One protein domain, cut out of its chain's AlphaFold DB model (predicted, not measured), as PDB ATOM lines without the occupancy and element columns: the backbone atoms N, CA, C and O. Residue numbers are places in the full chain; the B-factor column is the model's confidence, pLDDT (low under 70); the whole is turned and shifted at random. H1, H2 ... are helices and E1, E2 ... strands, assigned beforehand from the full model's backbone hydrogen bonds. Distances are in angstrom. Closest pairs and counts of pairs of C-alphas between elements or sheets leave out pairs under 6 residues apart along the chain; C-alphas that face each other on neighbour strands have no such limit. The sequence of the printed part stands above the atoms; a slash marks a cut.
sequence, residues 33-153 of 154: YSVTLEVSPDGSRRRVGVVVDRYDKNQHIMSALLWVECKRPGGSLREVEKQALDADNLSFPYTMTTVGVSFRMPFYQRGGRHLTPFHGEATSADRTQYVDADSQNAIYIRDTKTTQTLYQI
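AT A GLANCE: This is residues 33 to 153 of the 154 residues of an uncharacterized protein of Metarhizium brunneum (UniProt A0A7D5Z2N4). What is the main picture? A strongly twisted sheet of five strands, E1 to E5, has one helix, H1, packed on one face over E3 and E4. Past E5, a long stretch with no named element, residues 105 to 138, leads to a small separate hairpin, E6 and E7. What are the counts and the size? The 121 printed residues hold one named helix and seven named strands in the order E1 E2 E3 H1 E4 E5 E6 E7, a mixed class with under half of the residues in named elements; the large sheet runs E1 E2 E3 E4 E5, mixed, and E6 and E7 are antiparallel. The whole is compact, with a radius of gyration of the C-alphas of 15.0 A and spans of 40 by 35 by 30 A.

IN THESE COORDINATES: Where do the first strands run? E1 is residues 33 to 39, 19.4 A, from C-alpha 33 at (155.129, 102.601, 242.875); E2 is residues 48 to 56, 25.5 A; E3 is residues 61 to 71, 30.0 A. What follows? H1 is residues 77 to 90, 20.9 A, from C-alpha 77 at (159.313, 125.138, 226.884); E4 is residues 94 to 99, 17.3 A; E5 is residues 102 to 104, 7.2 A. Where are the last two? E6 is residues 139 to 142, 9.0 A, and E7 is residues 149 to 152, 10.1 A, ending with C-alpha 152 at (152.129, 106.223, 225.387).

HOW THE PARTS SIT: How are the strands joined? E1 E2 E3 form a meander, each strand the antiparallel neighbour of the one before, with N 36 and O 51 at 2.9 A and N 52 and O 66 at 2.8 A. E3 and E4 are parallel, with N 69 and O 96 at 2.9 A; E4 and E5 form a hairpin, with N 97 and O 104 at 2.9 A. Where is H1? In two layers, helix on one face of the sheet, H1 has a height over the sheet of 8.7 A and runs along E3 at 10 degrees on the local plane; its closest C-alphas to E4 are those of Val 80 and Thr 97, 6.2 A. E3, H1, E4 form a strand-helix-strand unit, parallel neighbour strands with a helix between, its crossover right-handed; 8 of 10 O i to N i+4 pairs in H1 are within hydrogen-bond range. And the hairpin E6 and E7? N 141 and O 150 are 2.9 A apart, and both strands are apart from H1 and E1 to E5.

THE WHOLE: How far does it reach? The two C-alphas farthest apart, those of Asn 58 and Gly 74, are 43.4 A apart. Is it whole, and how sure? The printed part has no cut, and the link from E5 to E6, 34 residues, is long. The mean pLDDT of the printed part is 74.2, with residues 39 to 48 and 136 to 153 among those under 70.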
ATOM      1  N   TYR A  33     154.591 101.319 243.318       84.31
ATOM      2  CA  TYR A  33     155.129 102.601 242.875       84.31
ATOM      3  C   TYR A  33     154.725 103.692 243.865       84.31
ATOM      4  O   TYR A  33     153.658 103.617 244.479       84.31
ATOM      5  N   SER A  34     155.571 104.704 244.016       85.31
ATOM      6  CA  SER A  34     155.262 105.927 244.752       85.31
ATOM      7  C   SER A  34     155.297 107.100 243.787       85.31
ATOM      8  O   SER A  34     156.179 107.171 242.936       85.31
ATOM      9  N   VAL A  35     154.337 108.010 243.925       87.00
ATOM     10  CA  VAL A  35     154.307 109.267 243.178       87.00
ATOM     11  C   VAL A  35     154.348 110.398 244.188       87.00
ATOM     12  O   VAL A  35     153.415 110.575 244.977       87.00
ATOM     13  N   THR A  36     155.434 111.156 244.163       86.12
ATOM     14  CA  THR A  36     155.687 112.247 245.103       86.12
ATOM     15  C   THR A  36     155.685 113.566 244.350       86.12
ATOM     16  O   THR A  36     156.295 113.684 243.292       86.12
ATOM     17  N   LEU A  37     154.993 114.567 244.892       84.62
ATOM     18  CA  LEU A  37     155.057 115.933 244.386       84.62
ATOM     19  C   LEU A  37     156.121 116.692 245.170       84.62
ATOM     20  O   LEU A  37     155.989 116.862 246.384       84.62
ATOM     21  N   GLU A  38     157.145 117.175 244.482       76.44
ATOM     22  CA  GLU A  38     158.138 118.051 245.080       76.44
ATOM     23  C   GLU A  38     157.667 119.500 245.031       76.44
ATOM     24  O   GLU A  38     157.330 120.062 243.982       76.44
ATOM     25  N   VAL A  39     157.638 120.109 246.215       67.88
ATOM     26  CA  VAL A  39     157.366 121.531 246.373       67.88
ATOM     27  C   VAL A  39     158.664 122.283 246.126       67.88
ATOM     28  O   VAL A  39     159.702 121.952 246.691       67.88
ATOM     29  N   SER A  40     158.589 123.321 245.296       62.91
ATOM     30  CA  SER A  40     159.737 124.165 244.984       62.91
ATOM     31  C   SER A  40     160.407 124.694 246.265       62.91
ATOM     32  O   SER A  40     159.702 125.206 247.143       62.91
ATOM     33  N   PRO A  41     161.747 124.633 246.380       61.06
ATOM     34  CA  PRO A  41     162.470 125.043 247.588       61.06
ATOM     35  C   PRO A  41     162.324 126.540 247.906       61.06
ATOM     36  O   PRO A  41     162.503 126.956 249.044       61.06
ATOM     37  N   ASP A  42     161.954 127.353 246.915       68.50
ATOM     38  CA  ASP A  42     161.651 128.784 247.051       68.50
ATOM     39  C   ASP A  42     160.181 129.071 247.434       68.50
ATOM     40  O   ASP A  42     159.744 130.222 247.421       68.50
ATOM     41  N   GLY A  43     159.380 128.037 247.726       60.69
ATOM     42  CA  GLY A  43     157.947 128.161 248.009       60.69
ATOM     43  C   GLY A  43     157.099 128.543 246.786       60.69
ATOM     44  O   GLY A  43     155.900 128.822 246.909       60.69
ATOM     45  N   SER A  44     157.692 128.561 245.590       60.50
ATOM     46  CA  SER A  44     157.002 128.907 244.354       60.50
ATOM     47  C   SER A  44     155.960 127.856 243.986       60.50
ATOM     48  O   SER A  44     156.269 126.712 243.668       60.50
ATOM     49  N   ARG A  45     154.697 128.282 243.887       58.38
ATOM     50  CA  ARG A  45     153.585 127.468 243.350       58.38
ATOM     51  C   ARG A  45     153.608 127.328 241.818       58.38
ATOM     52  O   ARG A  45     152.598 126.951 241.212       58.38
ATOM     53  N   ARG A  46     154.693 127.759 241.167       55.44
ATOM     54  CA  ARG A  46     154.868 127.711 239.703       55.44
ATOM     55  C   ARG A  46     155.667 126.496 239.240       55.44
ATOM     56  O   ARG A  46     155.740 126.267 238.037       55.44
ATOM     57  N   ARG A  47     156.262 125.761 240.177       62.78
ATOM     58  CA  ARG A  47     157.063 124.567 239.938       62.78
ATOM     59  C   ARG A  47     156.461 123.427 240.736       62.78
ATOM     60  O   ARG A  47     156.261 123.561 241.941       62.78
ATOM     61  N   VAL A  48     156.126 122.360 240.032       67.06
ATOM     62  CA  VAL A  48     155.755 121.085 240.630       67.06
ATOM     63  C   VAL A  48     156.627 120.066 239.922       67.06
ATOM     64  O   VAL A  48     156.449 119.841 238.723       67.06
ATOM     65  N   GLY A  49     157.604 119.545 240.657       80.00
ATOM     66  CA  GLY A  49     158.315 118.341 240.260       80.00
ATOM     67  C   GLY A  49     157.459 117.145 240.650       80.00
ATOM     68  O   GLY A  49     156.803 117.168 241.694       80.00
ATOM     69  N   VAL A  50     157.425 116.114 239.819       87.31
ATOM     70  CA  VAL A  50     156.846 114.823 240.191       87.31
ATOM     71  C   VAL A  50     157.946 113.786 240.130       87.31
ATOM     72  O   VAL A  50     158.609 113.658 239.106       87.31
ATOM     73  N   VAL A  51     158.114 113.031 241.204       87.31
ATOM     74  CA  VAL A  51     159.008 111.878 241.240       87.31
ATOM     75  C   VAL A  51     158.159 110.628 241.240       87.31
ATOM     76  O   VAL A  51     157.254 110.486 242.063       87.31
ATOM     77  N   VAL A  52     158.445 109.731 240.307       88.00
ATOM     78  CA  VAL A  52     157.895 108.381 240.305       88.00
ATOM     79  C   VAL A  52     158.998 107.428 240.717       88.00
ATOM     80  O   VAL A  52     159.974 107.232 239.991       88.00
ATOM     81  N   ASP A  53     158.799 106.797 241.862       87.31
ATOM     82  CA  ASP A  53     159.688 105.782 242.397       87.31
ATOM     83  C   ASP A  53     159.056 104.401 242.249       87.31
ATOM     84  O   ASP A  53     157.837 104.233 242.343       87.31
ATOM     85  N   ARG A  54     159.894 103.382 242.080       87.00
ATOM     86  CA  ARG A  54     159.490 101.980 242.124       87.00
ATOM     87  C   ARG A  54     160.114 101.293 243.320       87.00
ATOM     88  O   ARG A  54     161.317 101.381 243.545       87.00
ATOM     89  N   TYR A  55     159.288 100.542 244.028       84.81
ATOM     90  CA  TYR A  55     159.720  99.666 245.096       84.81
ATOM     91  C   TYR A  55     160.260  98.347 244.533       84.81
ATOM     92  O   TYR A  55     159.561  97.629 243.807       84.81
ATOM     93  N   ASP A  56     161.494  98.006 244.895       82.62
ATOM     94  CA  ASP A  56     162.049  96.668 244.717       82.62
ATOM     95  C   ASP A  56     161.832  95.855 245.996       82.62
ATOM     96  O   ASP A  56     162.492  96.073 247.011       82.62
ATOM     97  N   LYS A  57     160.925  94.877 245.935       82.75
ATOM     98  CA  LYS A  57     160.609  93.987 247.059       82.75
ATOM     99  C   LYS A  57     161.758  93.062 247.465       82.75
ATOM    100  O   LYS A  57     161.771  92.609 248.600       82.75
ATOM    101  N   ASN A  58     162.685  92.752 246.555       84.94
ATOM    102  CA  ASN A  58     163.787  91.828 246.838       84.94
ATOM    103  C   ASN A  58     164.884  92.511 247.659       84.94
ATOM    104  O   ASN A  58     165.571  91.862 248.441       84.94
ATOM    105  N   GLN A  59     165.047  93.818 247.458       87.44
ATOM    106  CA  GLN A  59     166.053  94.641 248.129       87.44
ATOM    107  C   GLN A  59     165.438  95.578 249.178       87.44
ATOM    108  O   GLN A  59     166.164  96.194 249.951       87.44
ATOM    109  N   HIS A  60     164.108  95.683 249.209       84.62
ATOM    110  CA  HIS A  60     163.340  96.627 250.017       84.62
ATOM    111  C   HIS A  60     163.770  98.094 249.827       84.62
ATOM    112  O   HIS A  60     163.750  98.877 250.775       84.62
ATOM    113  N   ILE A  61     164.125  98.479 248.596       86.25
ATOM    114  CA  ILE A  61     164.549  99.846 248.250       86.25
ATOM    115  C   ILE A  61     163.528 100.543 247.349       86.25
ATOM    116  O   ILE A  61     162.850  99.902 246.546       86.25
ATOM    117  N   MET A  62     163.451 101.870 247.461       84.44
ATOM    118  CA  MET A  62     162.783 102.727 246.482       84.44
ATOM    119  C   MET A  62     163.830 103.228 245.489       84.44
ATOM    120  O   MET A  62     164.831 103.819 245.890       84.44
ATOM    121  N   SER A  63     163.616 102.978 244.203       86.00
ATOM    122  CA  SER A  63     164.464 103.493 243.129       86.00
ATOM    123  C   SER A  63     163.679 104.484 242.294       86.00
ATOM    124  O   SER A  63     162.605 104.151 241.789       86.00
ATOM    125  N   ALA A  64     164.231 105.678 242.122       85.88
ATOM    126  CA  ALA A  64     163.596 106.678 241.298       85.88
ATOM    127  C   ALA A  64     163.662 106.300 239.819       85.88
ATOM    128  O   ALA A  64     164.718 105.944 239.294       85.88
ATOM    129  N   LEU A  65     162.508 106.335 239.157       85.69
ATOM    130  CA  LEU A  65     162.361 105.935 237.763       85.69
ATOM    131  C   LEU A  65     162.142 107.121 236.840       85.69
ATOM    132  O   LEU A  65     162.733 107.166 235.768       85.69
ATOM    133  N   LEU A  66     161.259 108.037 237.224       86.00
ATOM    134  CA  LEU A  66     160.854 109.134 236.360       86.00
ATOM    135  C   LEU A  66     160.796 110.428 237.154       86.00
ATOM    136  O   LEU A  66     160.089 110.510 238.159       86.00
ATOM    137  N   TRP A  67     161.484 111.440 236.646       87.62
ATOM    138  CA  TRP A  67     161.288 112.819 237.060       87.62
ATOM    139  C   TRP A  67     160.388 113.543 236.058       87.62
ATOM    140  O   TRP A  67     160.623 113.481 234.852       87.62
ATOM    141  N   VAL A  68     159.374 114.263 236.533       88.81
ATOM    142  CA  VAL A  68     158.495 115.086 235.696       88.81
ATOM    143  C   VAL A  68     158.595 116.543 236.116       88.81
ATOM    144  O   VAL A  68     158.168 116.913 237.206       88.81
ATOM    145  N   GLU A  69     159.094 117.395 235.227       89.62
ATOM    146  CA  GLU A  69     159.089 118.843 235.427       89.62
ATOM    147  C   GLU A  69     157.869 119.457 234.735       89.62
ATOM    148  O   GLU A  69     157.674 119.303 233.525       89.62
ATOM    149  N   CYS A  70     157.041 120.172 235.502       88.38
ATOM    150  CA  CYS A  70     155.768 120.691 235.008       88.38
ATOM    151  C   CYS A  70     155.741 122.221 234.920       88.38
ATOM    152  O   CYS A  70     156.134 122.945 235.844       88.38
ATOM    153  N   LYS A  71     155.163 122.734 233.830       86.81
ATOM    154  CA  LYS A  71     154.733 124.132 233.688       86.81
ATOM    155  C   LYS A  71     153.251 124.216 233.358       86.81
ATOM    156  O   LYS A  71     152.656 123.339 232.740       86.81
ATOM    157  N   ARG A  72     152.648 125.339 233.749       85.62
ATOM    158  CA  ARG A  72     151.265 125.683 233.392       85.62
ATOM    159  C   ARG A  72     151.135 125.940 231.881       85.62
ATOM    160  O   ARG A  72     152.144 126.270 231.250       85.62
ATOM    161  N   PRO A  73     149.914 125.876 231.316       87.50
ATOM    162  CA  PRO A  73     149.668 126.314 229.944       87.50
ATOM    163  C   PRO A  73     150.231 127.720 229.689       87.50
ATOM    164  O   PRO A  73     150.074 128.617 230.520       87.50
ATOM    165  N   GLY A  74     150.919 127.900 228.560       85.50
ATOM    166  CA  GLY A  74     151.615 129.149 228.220       85.50
ATOM    167  C   GLY A  74     152.991 129.331 228.879       85.50
ATOM    168  O   GLY A  74     153.645 130.342 228.629       85.50
ATOM    169  N   GLY A  75     153.446 128.374 229.693       86.12
ATOM    170  CA  GLY A  75     154.800 128.351 230.248       86.12
ATOM    171  C   GLY A  75     155.892 128.167 229.186       86.12
ATOM    172  O   GLY A  75     155.632 127.763 228.053       86.12
ATOM    173  N   SER A  76     157.135 128.472 229.560       87.75
ATOM    174  CA  SER A  76     158.282 128.392 228.653       87.75
ATOM    175  C   SER A  76     158.797 126.958 228.503       87.75
ATOM    176  O   SER A  76     159.281 126.360 229.466       87.75
ATOM    177  N   LEU A  77     158.753 126.443 227.269       88.19
ATOM    178  CA  LEU A  77     159.313 125.138 226.884       88.19
ATOM    179  C   LEU A  77     160.830 125.069 227.120       88.19
ATOM    180  O   LEU A  77     161.373 124.088 227.617       88.19
ATOM    181  N   ARG A  78     161.526 126.170 226.835       86.69
ATOM    182  CA  ARG A  78     162.970 126.257 227.054       86.69
ATOM    183  C   ARG A  78     163.325 126.205 228.539       86.69
ATOM    184  O   ARG A  78     164.343 125.634 228.914       86.69
ATOM    185  N   GLU A  79     162.509 126.826 229.390       87.00
ATOM    186  CA  GLU A  79     162.748 126.813 230.835       87.00
ATOM    187  C   GLU A  79     162.438 125.457 231.466       87.00
ATOM    188  O   GLU A  79     163.174 125.059 232.367       87.00
ATOM    189  N   VAL A  80     161.379 124.764 231.024       87.38
ATOM    190  CA  VAL A  80     161.044 123.421 231.534       87.38
ATOM    191  C   VAL A  80     162.135 122.414 231.156       87.38
ATOM    192  O   VAL A  80     162.588 121.687 232.031       87.38
ATOM    193  N   GLU A  81     162.658 122.443 229.923       85.69
ATOM    194  CA  GLU A  81     163.759 121.555 229.514       85.69
ATOM    195  C   GLU A  81     165.072 121.883 230.223       85.69
ATOM    196  O   GLU A  81     165.789 120.976 230.632       85.69
ATOM    197  N   LYS A  82     165.386 123.169 230.418       85.31
ATOM    198  CA  LYS A  82     166.572 123.556 231.191       85.31
ATOM    199  C   LYS A  82     166.491 123.032 232.627       85.31
ATOM    200  O   LYS A  82     167.472 122.512 233.137       85.31
ATOM    201  N   GLN A  83     165.331 123.164 233.266       83.50
ATOM    202  CA  GLN A  83     165.135 122.720 234.650       83.50
ATOM    203  C   GLN A  83     165.157 121.199 234.770       83.50
ATOM    204  O   GLN A  83     165.756 120.678 235.703       83.50
ATOM    205  N   ALA A  84     164.569 120.500 233.802       82.06
ATOM    206  CA  ALA A  84     164.677 119.054 233.690       82.06
ATOM    207  C   ALA A  84     166.138 118.604 233.529       82.06
ATOM    208  O   ALA A  84     166.571 117.704 234.237       82.06
ATOM    209  N   LEU A  85     166.923 119.280 232.684       80.25
ATOM    210  CA  LEU A  85     168.352 118.997 232.520       80.25
ATOM    211  C   LEU A  85     169.156 119.265 233.804       80.25
ATOM    212  O   LEU A  85     170.059 118.499 234.130       80.25
ATOM    213  N   ASP A  86     168.831 120.334 234.538       78.62
ATOM    214  CA  ASP A  86     169.475 120.652 235.816       78.62
ATOM    215  C   ASP A  86     169.159 119.580 236.885       78.62
ATOM    216  O   ASP A  86     170.049 119.205 237.656       78.62
ATOM    217  N   ALA A  87     167.921 119.062 236.904       71.62
ATOM    218  CA  ALA A  87     167.464 118.001 237.805       71.62
ATOM    219  C   ALA A  87     168.036 116.616 237.449       71.62
ATOM    220  O   ALA A  87     168.276 115.809 238.340       71.62
ATOM    221  N   ASP A  88     168.328 116.342 236.177       61.75
ATOM    222  CA  ASP A  88     168.824 115.033 235.718       61.75
ATOM    223  C   ASP A  88     170.244 114.683 236.202       61.75
ATOM    224  O   ASP A  88     170.667 113.525 236.178       61.75
ATOM    225  N   ASN A  89     170.974 115.655 236.763       59.84
ATOM    226  CA  ASN A  89     172.192 115.376 237.535       59.84
ATOM    227  C   ASN A  89     171.932 114.485 238.772       59.84
ATOM    228  O   ASN A  89     172.881 114.029 239.410       59.84
ATOM    229  N   LEU A  90     170.664 114.227 239.110       57.97
ATOM    230  CA  LEU A  90     170.217 113.399 240.230       57.97
ATOM    231  C   LEU A  90     170.009 111.913 239.866       57.97
ATOM    232  O   LEU A  90     169.581 111.144 240.721       57.97
ATOM    233  N   SER A  91     170.419 111.470 238.666       64.94
ATOM    234  CA  SER A  91     170.471 110.048 238.254       64.94
ATOM    235  C   SER A  91     169.116 109.364 238.017       64.94
ATOM    236  O   SER A  91     168.971 108.172 238.297       64.94
ATOM    237  N   PHE A  92     168.127 110.074 237.471       66.50
ATOM    238  CA  PHE A  92     166.885 109.439 237.028       66.50
ATOM    239  C   PHE A  92     167.096 108.767 235.657       66.50
ATOM    240  O   PHE A  92     167.734 109.345 234.778       66.50
ATOM    241  N   PRO A  93     166.598 107.536 235.430       70.44
ATOM    242  CA  PRO A  93     166.728 106.894 234.123       70.44
ATOM    243  C   PRO A  93     165.820 107.536 233.064       70.44
ATOM    244  O   PRO A  93     166.126 107.454 231.874       70.44
ATOM    245  N   TYR A  94     164.725 108.179 233.481       82.12
ATOM    246  CA  TYR A  94     163.785 108.852 232.591       82.12
ATOM    247  C   TYR A  94     163.395 110.227 233.117       82.12
ATOM    248  O   TYR A  94     163.221 110.424 234.322       82.12
ATOM    249  N   THR A  95     163.143 111.135 232.176       86.75
ATOM    250  CA  THR A  95     162.665 112.483 232.453       86.75
ATOM    251  C   THR A  95     161.458 112.787 231.566       86.75
ATOM    252  O   THR A  95     161.327 112.316 230.438       86.75
ATOM    253  N   MET A  96     160.516 113.564 232.076       88.56
ATOM    254  CA  MET A  96     159.378 114.062 231.317       88.56
ATOM    255  C   MET A  96     159.226 115.550 231.587       88.56
ATOM    256  O   MET A  96     159.381 116.030 232.707       88.56
ATOM    257  N   THR A  97     158.909 116.297 230.546       90.25
ATOM    258  CA  THR A  97     158.649 117.730 230.634       90.25
ATOM    259  C   THR A  97     157.247 118.005 230.141       90.25
ATOM    260  O   THR A  97     156.878 117.549 229.057       90.25
ATOM    261  N   THR A  98     156.468 118.757 230.915       90.62
ATOM    262  CA  THR A  98     155.082 119.091 230.568       90.62
ATOM    263  C   THR A  98     154.863 120.599 230.546       90.62
ATOM    264  O   THR A  98     155.385 121.346 231.381       90.62
ATOM    265  N   VAL A  99     154.075 121.069 229.578       89.56
ATOM    266  CA  VAL A  99     153.557 122.441 229.523       89.56
ATOM    267  C   VAL A  99     152.060 122.371 229.247       89.56
ATOM    268  O   VAL A  99     151.626 122.153 228.118       89.56
ATOM    269  N   GLY A 100     151.250 122.567 230.287       88.44
ATOM    270  CA  GLY A 100     149.821 122.272 230.202       88.44
ATOM    271  C   GLY A 100     149.581 120.770 230.058       88.44
ATOM    272  O   GLY A 100     150.059 120.005 230.889       88.44
ATOM    273  N   VAL A 101     148.835 120.369 229.028       87.19
ATOM    274  CA  VAL A 101     148.562 118.954 228.700       87.19
ATOM    275  C   VAL A 101     149.521 118.392 227.651       87.19
ATOM    276  O   VAL A 101     149.491 117.203 227.353       87.19
ATOM    277  N   SER A 102     150.391 119.234 227.094       88.81
ATOM    278  CA  SER A 102     151.398 118.789 226.143       88.81
ATOM    279  C   SER A 102     152.648 118.335 226.885       88.81
ATOM    280  O   SER A 102     153.093 118.994 227.832       88.81
ATOM    281  N   PHE A 103     153.245 117.238 226.442       89.12
ATOM    282  CA  PHE A 103     154.402 116.643 227.090       89.12
ATOM    283  C   PHE A 103     155.455 116.191 226.089       89.12
ATOM    284  O   PHE A 103     155.187 115.960 224.910       89.12
ATOM    285  N   ARG A 104     156.673 116.049 226.594       86.50
ATOM    286  CA  ARG A 104     157.798 115.442 225.897       86.50
ATOM    287  C   ARG A 104     158.518 114.533 226.878       86.50
ATOM    288  O   ARG A 104     158.666 114.880 228.050       86.50
ATOM    289  N   MET A 105     158.949 113.370 226.408       85.81
ATOM    290  CA  MET A 105     159.740 112.439 227.204       85.81
ATOM    291  C   MET A 105     161.156 112.402 226.655       85.81
ATOM    292  O   MET A 105     161.383 111.807 225.602       85.81
ATOM    293  N   PRO A 106     162.101 113.071 227.311       78.56
ATOM    294  CA  PRO A 106     163.506 112.805 227.096       78.56
ATOM    295  C   PRO A 106     164.071 111.739 228.034       78.56
ATOM    296  O   PRO A 106     163.600 111.516 229.142       78.56
ATOM    297  N   PHE A 107     165.149 111.108 227.600       72.69
ATOM    298  CA  PHE A 107     166.044 110.380 228.478       72.69
ATOM    299  C   PHE A 107     167.393 111.088 228.527       72.69
ATOM    300  O   PHE A 107     167.835 111.757 227.582       72.69
ATOM    301  N   TYR A 108     168.052 110.943 229.665       67.94
ATOM    302  CA  TYR A 108     169.380 111.479 229.853       67.94
ATOM    303  C   TYR A 108     170.430 110.503 229.348       67.94
ATOM    304  O   TYR A 108     170.421 109.311 229.659       67.94
ATOM    305  N   GLN A 109     171.392 111.036 228.604       65.62
ATOM    306  CA  GLN A 109     172.629 110.338 228.309       65.62
ATOM    307  C   GLN A 109     173.745 110.977 229.131       65.62
ATOM    308  O   GLN A 109     173.964 112.187 229.063       65.62
ATOM    309  N   ARG A 110     174.473 110.161 229.902       64.81
ATOM    310  CA  ARG A 110     175.566 110.629 230.765       64.81
ATOM    311  C   ARG A 110     176.568 111.485 229.984       64.81
ATOM    312  O   ARG A 110     177.163 111.012 229.021       64.81
ATOM    313  N   GLY A 111     176.775 112.726 230.431       65.12
ATOM    314  CA  GLY A 111     177.679 113.691 229.787       65.12
ATOM    315  C   GLY A 111     177.069 114.463 228.608       65.12
ATOM    316  O   GLY A 111     177.765 115.265 227.984       65.12
ATOM    317  N   GLY A 112     175.785 114.255 228.309       66.81
ATOM    318  CA  GLY A 112     175.046 115.013 227.306       66.81
ATOM    319  C   GLY A 112     174.836 116.469 227.726       66.81
ATOM    320  O   GLY A 112     174.515 116.762 228.876       66.81
ATOM    321  N   ARG A 113     175.003 117.398 226.776       68.56
ATOM    322  CA  ARG A 113     174.674 118.829 226.961       68.56
ATOM    323  C   ARG A 113     173.193 119.137 226.726       68.56
ATOM    324  O   ARG A 113     172.758 120.263 226.961       68.56
ATOM    325  N   HIS A 114     172.449 118.153 226.232       69.44
ATOM    326  CA  HIS A 114     171.048 118.252 225.859       69.44
ATOM    327  C   HIS A 114     170.316 116.983 226.291       69.44
ATOM    328  O   HIS A 114     170.910 115.906 226.374       69.44
ATOM    329  N   LEU A 115     169.023 117.137 226.551       73.69
ATOM    330  CA  LEU A 115     168.103 116.031 226.760       73.69
ATOM    331  C   LEU A 115     167.908 115.295 225.429       73.69
ATOM    332  O   LEU A 115     167.655 115.937 224.409       73.69
ATOM    333  N   THR A 116     168.051 113.967 225.425       77.94
ATOM    334  CA  THR A 116     167.832 113.170 224.210       77.94
ATOM    335  C   THR A 116     166.373 112.745 224.186       77.94
ATOM    336  O   THR A 116     165.938 112.025 225.082       77.94
ATOM    337  N   PRO A 117     165.569 113.214 223.230       73.69
ATOM    338  CA  PRO A 117     164.151 112.916 223.238       73.69
ATOM    339  C   PRO A 117     163.870 111.483 222.770       73.69
ATOM    340  O   PRO A 117     164.560 110.961 221.897       73.69
ATOM    341  N   PHE A 118     162.806 110.868 223.291       71.81
ATOM    342  CA  PHE A 118     162.250 109.646 222.701       71.81
ATOM    343  C   PHE A 118     161.638 109.901 221.313       71.81
ATOM    344  O   PHE A 118     161.601 108.990 220.495       71.81
ATOM    345  N   HIS A 119     161.171 111.128 221.048       69.19
ATOM    346  CA  HIS A 119     160.558 111.536 219.782       69.19
ATOM    347  C   HIS A 119     160.916 112.982 219.397       69.19
ATOM    348  O   HIS A 119     161.071 113.870 220.244       69.19
ATOM    349  N   GLY A 120     160.988 113.239 218.093       70.31
ATOM    350  CA  GLY A 120     161.391 114.536 217.552       70.31
ATOM    351  C   GLY A 120     162.907 114.737 217.542       70.31
ATOM    352  O   GLY A 120     163.684 113.797 217.693       70.31
ATOM    353  N   GLU A 121     163.330 115.980 217.343       75.25
ATOM    354  CA  GLU A 121     164.729 116.318 217.078       75.25
ATOM    355  C   GLU A 121     165.550 116.458 218.363       75.25
ATOM    356  O   GLU A 121     165.076 117.003 219.358       75.25
ATOM    357  N   ALA A 122     166.831 116.081 218.327       69.19
ATOM    358  CA  ALA A 122     167.777 116.232 219.449       69.19
ATOM    359  C   ALA A 122     168.190 117.697 219.741       69.19
ATOM    360  O   ALA A 122     169.234 117.967 220.336       69.19
ATOM    361  N   THR A 123     167.384 118.658 219.290       70.50
ATOM    362  CA  THR A 123     167.565 120.096 219.494       70.50
ATOM    363  C   THR A 123     166.665 120.592 220.632       70.50
ATOM    364  O   THR A 123     165.844 119.844 221.167       70.50
ATOM    365  N   SER A 124     166.835 121.854 221.050       69.44
ATOM    366  CA  SER A 124     165.935 122.472 222.035       69.44
ATOM    367  C   SER A 124     164.484 122.353 221.579       69.44
ATOM    368  O   SER A 124     164.190 122.693 220.432       69.44
ATOM    369  N   ALA A 125     163.586 121.908 222.462       71.00
ATOM    370  CA  ALA A 125     162.191 121.731 222.084       71.00
ATOM    371  C   ALA A 125     161.555 123.033 221.615       71.00
ATOM    372  O   ALA A 125     161.645 124.086 222.257       71.00
ATOM    373  N   ASP A 126     160.777 122.891 220.556       80.31
ATOM    374  CA  ASP A 126     159.705 123.800 220.205       80.31
ATOM    375  C   ASP A 126     158.339 123.131 220.453       80.31
ATOM    376  O   ASP A 126     158.238 121.981 220.888       80.31
ATOM    377  N   ARG A 127     157.260 123.873 220.188       81.06
ATOM    378  CA  ARG A 127     155.885 123.389 220.390       81.06
ATOM    379  C   ARG A 127     155.524 122.188 219.520       81.06
ATOM    380  O   ARG A 127     154.623 121.453 219.894       81.06
ATOM    381  N   THR A 128     156.177 122.005 218.375       82.25
ATOM    382  CA  THR A 128     155.883 120.906 217.443       82.25
ATOM    383  C   THR A 128     156.434 119.572 217.936       82.25
ATOM    384  O   THR A 128     155.949 118.520 217.536       82.25
ATOM    385  N   GLN A 129     157.414 119.622 218.842       82.06
ATOM    386  CA  GLN A 129     158.064 118.455 219.435       82.06
ATOM    387  C   GLN A 129     157.421 118.022 220.762       82.06
ATOM    388  O   GLN A 129     157.891 117.074 221.384       82.06
ATOM    389  N   TYR A 130     156.380 118.725 221.219       86.19
ATOM    390  CA  TYR A 130     155.560 118.325 222.358       86.19
ATOM    391  C   TYR A 130     154.285 117.663 221.847       86.19
ATOM    392  O   TYR A 130     153.575 118.222 221.010       86.19
ATOM    393  N   VAL A 131     153.972 116.493 222.387       85.81
ATOM    394  CA  VAL A 131     152.746 115.770 222.060       85.81
ATOM    395  C   VAL A 131     151.636 116.251 222.976       85.81
ATOM    396  O   VAL A 131     151.785 116.264 224.195       85.81
ATOM    397  N   ASP A 132     150.517 116.660 222.387       85.81
ATOM    398  CA  ASP A 132     149.293 116.919 223.135       85.81
ATOM    399  C   ASP A 132     148.705 115.585 223.618       85.81
ATOM    400  O   ASP A 132     148.468 114.680 222.808       85.81
ATOM    401  N   ALA A 133     148.494 115.456 224.931       81.31
ATOM    402  CA  ALA A 133     147.883 114.276 225.532       81.31
ATOM    403  C   ALA A 133     146.466 114.005 225.002       81.31
ATOM    404  O   ALA A 133     146.051 112.849 224.967       81.31
ATOM    405  N   ASP A 134     145.763 115.029 224.514       80.81
ATOM    406  CA  ASP A 134     144.436 114.903 223.905       80.81
ATOM    407  C   ASP A 134     144.501 114.690 222.376       80.81
ATOM    408  O   ASP A 134     143.469 114.675 221.695       80.81
ATOM    409  N   SER A 135     145.697 114.530 221.791       80.19
ATOM    410  CA  SER A 135     145.837 114.279 220.352       80.19
ATOM    411  C   SER A 135     145.333 112.889 219.956       80.19
ATOM    412  O   SER A 135     145.423 111.928 220.711       80.19
ATOM    413  N   GLN A 136     144.872 112.743 218.710       69.00
ATOM    414  CA  GLN A 136     144.453 111.441 218.162       69.00
ATOM    415  C   GLN A 136     145.590 110.408 218.104       69.00
ATOM    416  O   GLN A 136     145.329 109.212 218.012       69.00
ATOM    417  N   ASN A 137     146.839 110.876 218.159       60.34
ATOM    418  CA  ASN A 137     148.032 110.037 218.194       60.34
ATOM    419  C   ASN A 137     148.387 109.591 219.622       60.34
ATOM    420  O   ASN A 137     149.266 108.749 219.793       60.34
ATOM    421  N   ALA A 138     147.726 110.141 220.645       62.31
ATOM    422  CA  ALA A 138     147.860 109.670 222.010       62.31
ATOM    423  C   ALA A 138     147.064 108.369 222.158       62.31
ATOM    424  O   ALA A 138     145.831 108.350 222.132       62.31
ATOM    425  N   ILE A 139     147.779 107.255 222.291       54.31
ATOM    426  CA  ILE A 139     147.143 105.962 222.512       54.31
ATOM    427  C   ILE A 139     146.922 105.798 224.006       54.31
ATOM    428  O   ILE A 139     147.855 105.823 224.811       54.31
ATOM    429  N   TYR A 140     145.660 105.589 224.354       52.53
ATOM    430  CA  TYR A 140     145.267 105.145 225.673       52.53
ATOM    431  C   TYR A 140     145.603 103.666 225.833       52.53
ATOM    432  O   TYR A 140     144.969 102.808 225.212       52.53
ATOM    433  N   ILE A 141     146.552 103.346 226.706       52.38
ATOM    434  CA  ILE A 141     146.684 101.977 227.193       52.38
ATOM    435  C   ILE A 141     145.551 101.780 228.194       52.38
ATOM    436  O   ILE A 141     145.613 102.262 229.324       52.38
ATOM    437  N   ARG A 142     144.475 101.125 227.750       39.97
ATOM    438  CA  ARG A 142     143.470 100.596 228.670       39.97
ATOM    439  C   ARG A 142     144.039  99.337 229.292       39.97
ATOM    440  O   ARG A 142     144.268  98.356 228.584       39.97
ATOM    441  N   ASP A 143     144.210  99.353 230.607       43.81
ATOM    442  CA  ASP A 143     144.187  98.096 231.332       43.81
ATOM    443  C   ASP A 143     142.774  97.516 231.159       43.81
ATOM    444  O   ASP A 143     141.767  98.176 231.415       43.81
ATOM    445  N   THR A 144     142.669  96.297 230.642       43.28
ATOM    446  CA  THR A 144     141.362  95.640 230.469       43.28
ATOM    447  C   THR A 144     140.758  95.206 231.804       43.28
ATOM    448  O   THR A 144     139.626  94.723 231.828       43.28
ATOM    449  N   LYS A 145     141.480  95.405 232.915       47.91
ATOM    450  CA  LYS A 145     141.032  95.065 234.265       47.91
ATOM    451  C   LYS A 145     140.607  96.262 235.111       47.91
ATOM    452  O   LYS A 145     139.820  96.067 236.035       47.91
ATOM    453  N   THR A 146     141.046  97.479 234.803       45.75
ATOM    454  CA  THR A 146     140.716  98.671 235.595       45.75
ATOM    455  C   THR A 146     140.499  99.884 234.706       45.75
ATOM    456  O   THR A 146     141.187 100.119 233.718       45.75
ATOM    457  N   THR A 147     139.471 100.658 235.042       37.66
ATOM    458  CA  THR A 147     138.930 101.789 234.281       37.66
ATOM    459  C   THR A 147     139.851 103.019 234.329       37.66
ATOM    460  O   THR A 147     139.407 104.115 234.668       37.66
ATOM    461  N   GLN A 148     141.142 102.856 234.041       40.28
ATOM    462  CA  GLN A 148     142.115 103.941 233.991       40.28
ATOM    463  C   GLN A 148     142.917 103.934 232.695       40.28
ATOM    464  O   GLN A 148     143.138 102.919 232.039       40.28
ATOM    465  N   THR A 149     143.291 105.148 232.319       36.84
ATOM    466  CA  THR A 149     143.718 105.539 230.989       36.84
ATOM    467  C   THR A 149     145.142 106.080 231.091       36.84
ATOM    468  O   THR A 149     145.353 107.086 231.769       36.84
ATOM    469  N   LEU A 150     146.114 105.428 230.447       41.66
ATOM    470  CA  LEU A 150     147.530 105.836 230.446       41.66
ATOM    471  C   LEU A 150     148.001 106.232 229.043       41.66
ATOM    472  O   LEU A 150     147.528 105.669 228.060       41.66
ATOM    473  N   TYR A 151     148.941 107.179 228.958       38.00
ATOM    474  CA  TYR A 151     149.449 107.755 227.706       38.00
ATOM    475  C   TYR A 151     150.771 107.098 227.276       38.00
ATOM    476  O   TYR A 151     151.712 107.047 228.067       38.00
ATOM    477  N   GLN A 152     150.872 106.652 226.019       38.66
ATOM    478  CA  GLN A 152     152.129 106.223 225.387       38.66
ATOM    479  C   GLN A 152     152.249 106.818 223.973       38.66
ATOM    480  O   GLN A 152     151.254 106.919 223.257       38.66
ATOM    481  N   ILE A 153     153.465 107.225 223.592       43.84
ATOM    482  CA  ILE A 153     153.803 107.801 222.276       43.84
ATOM    483  C   ILE A 153     154.509 106.726 221.430       43.84
ATOM    484  O   ILE A 153     155.350 106.001 221.968       43.84
TER     485      ILE A 153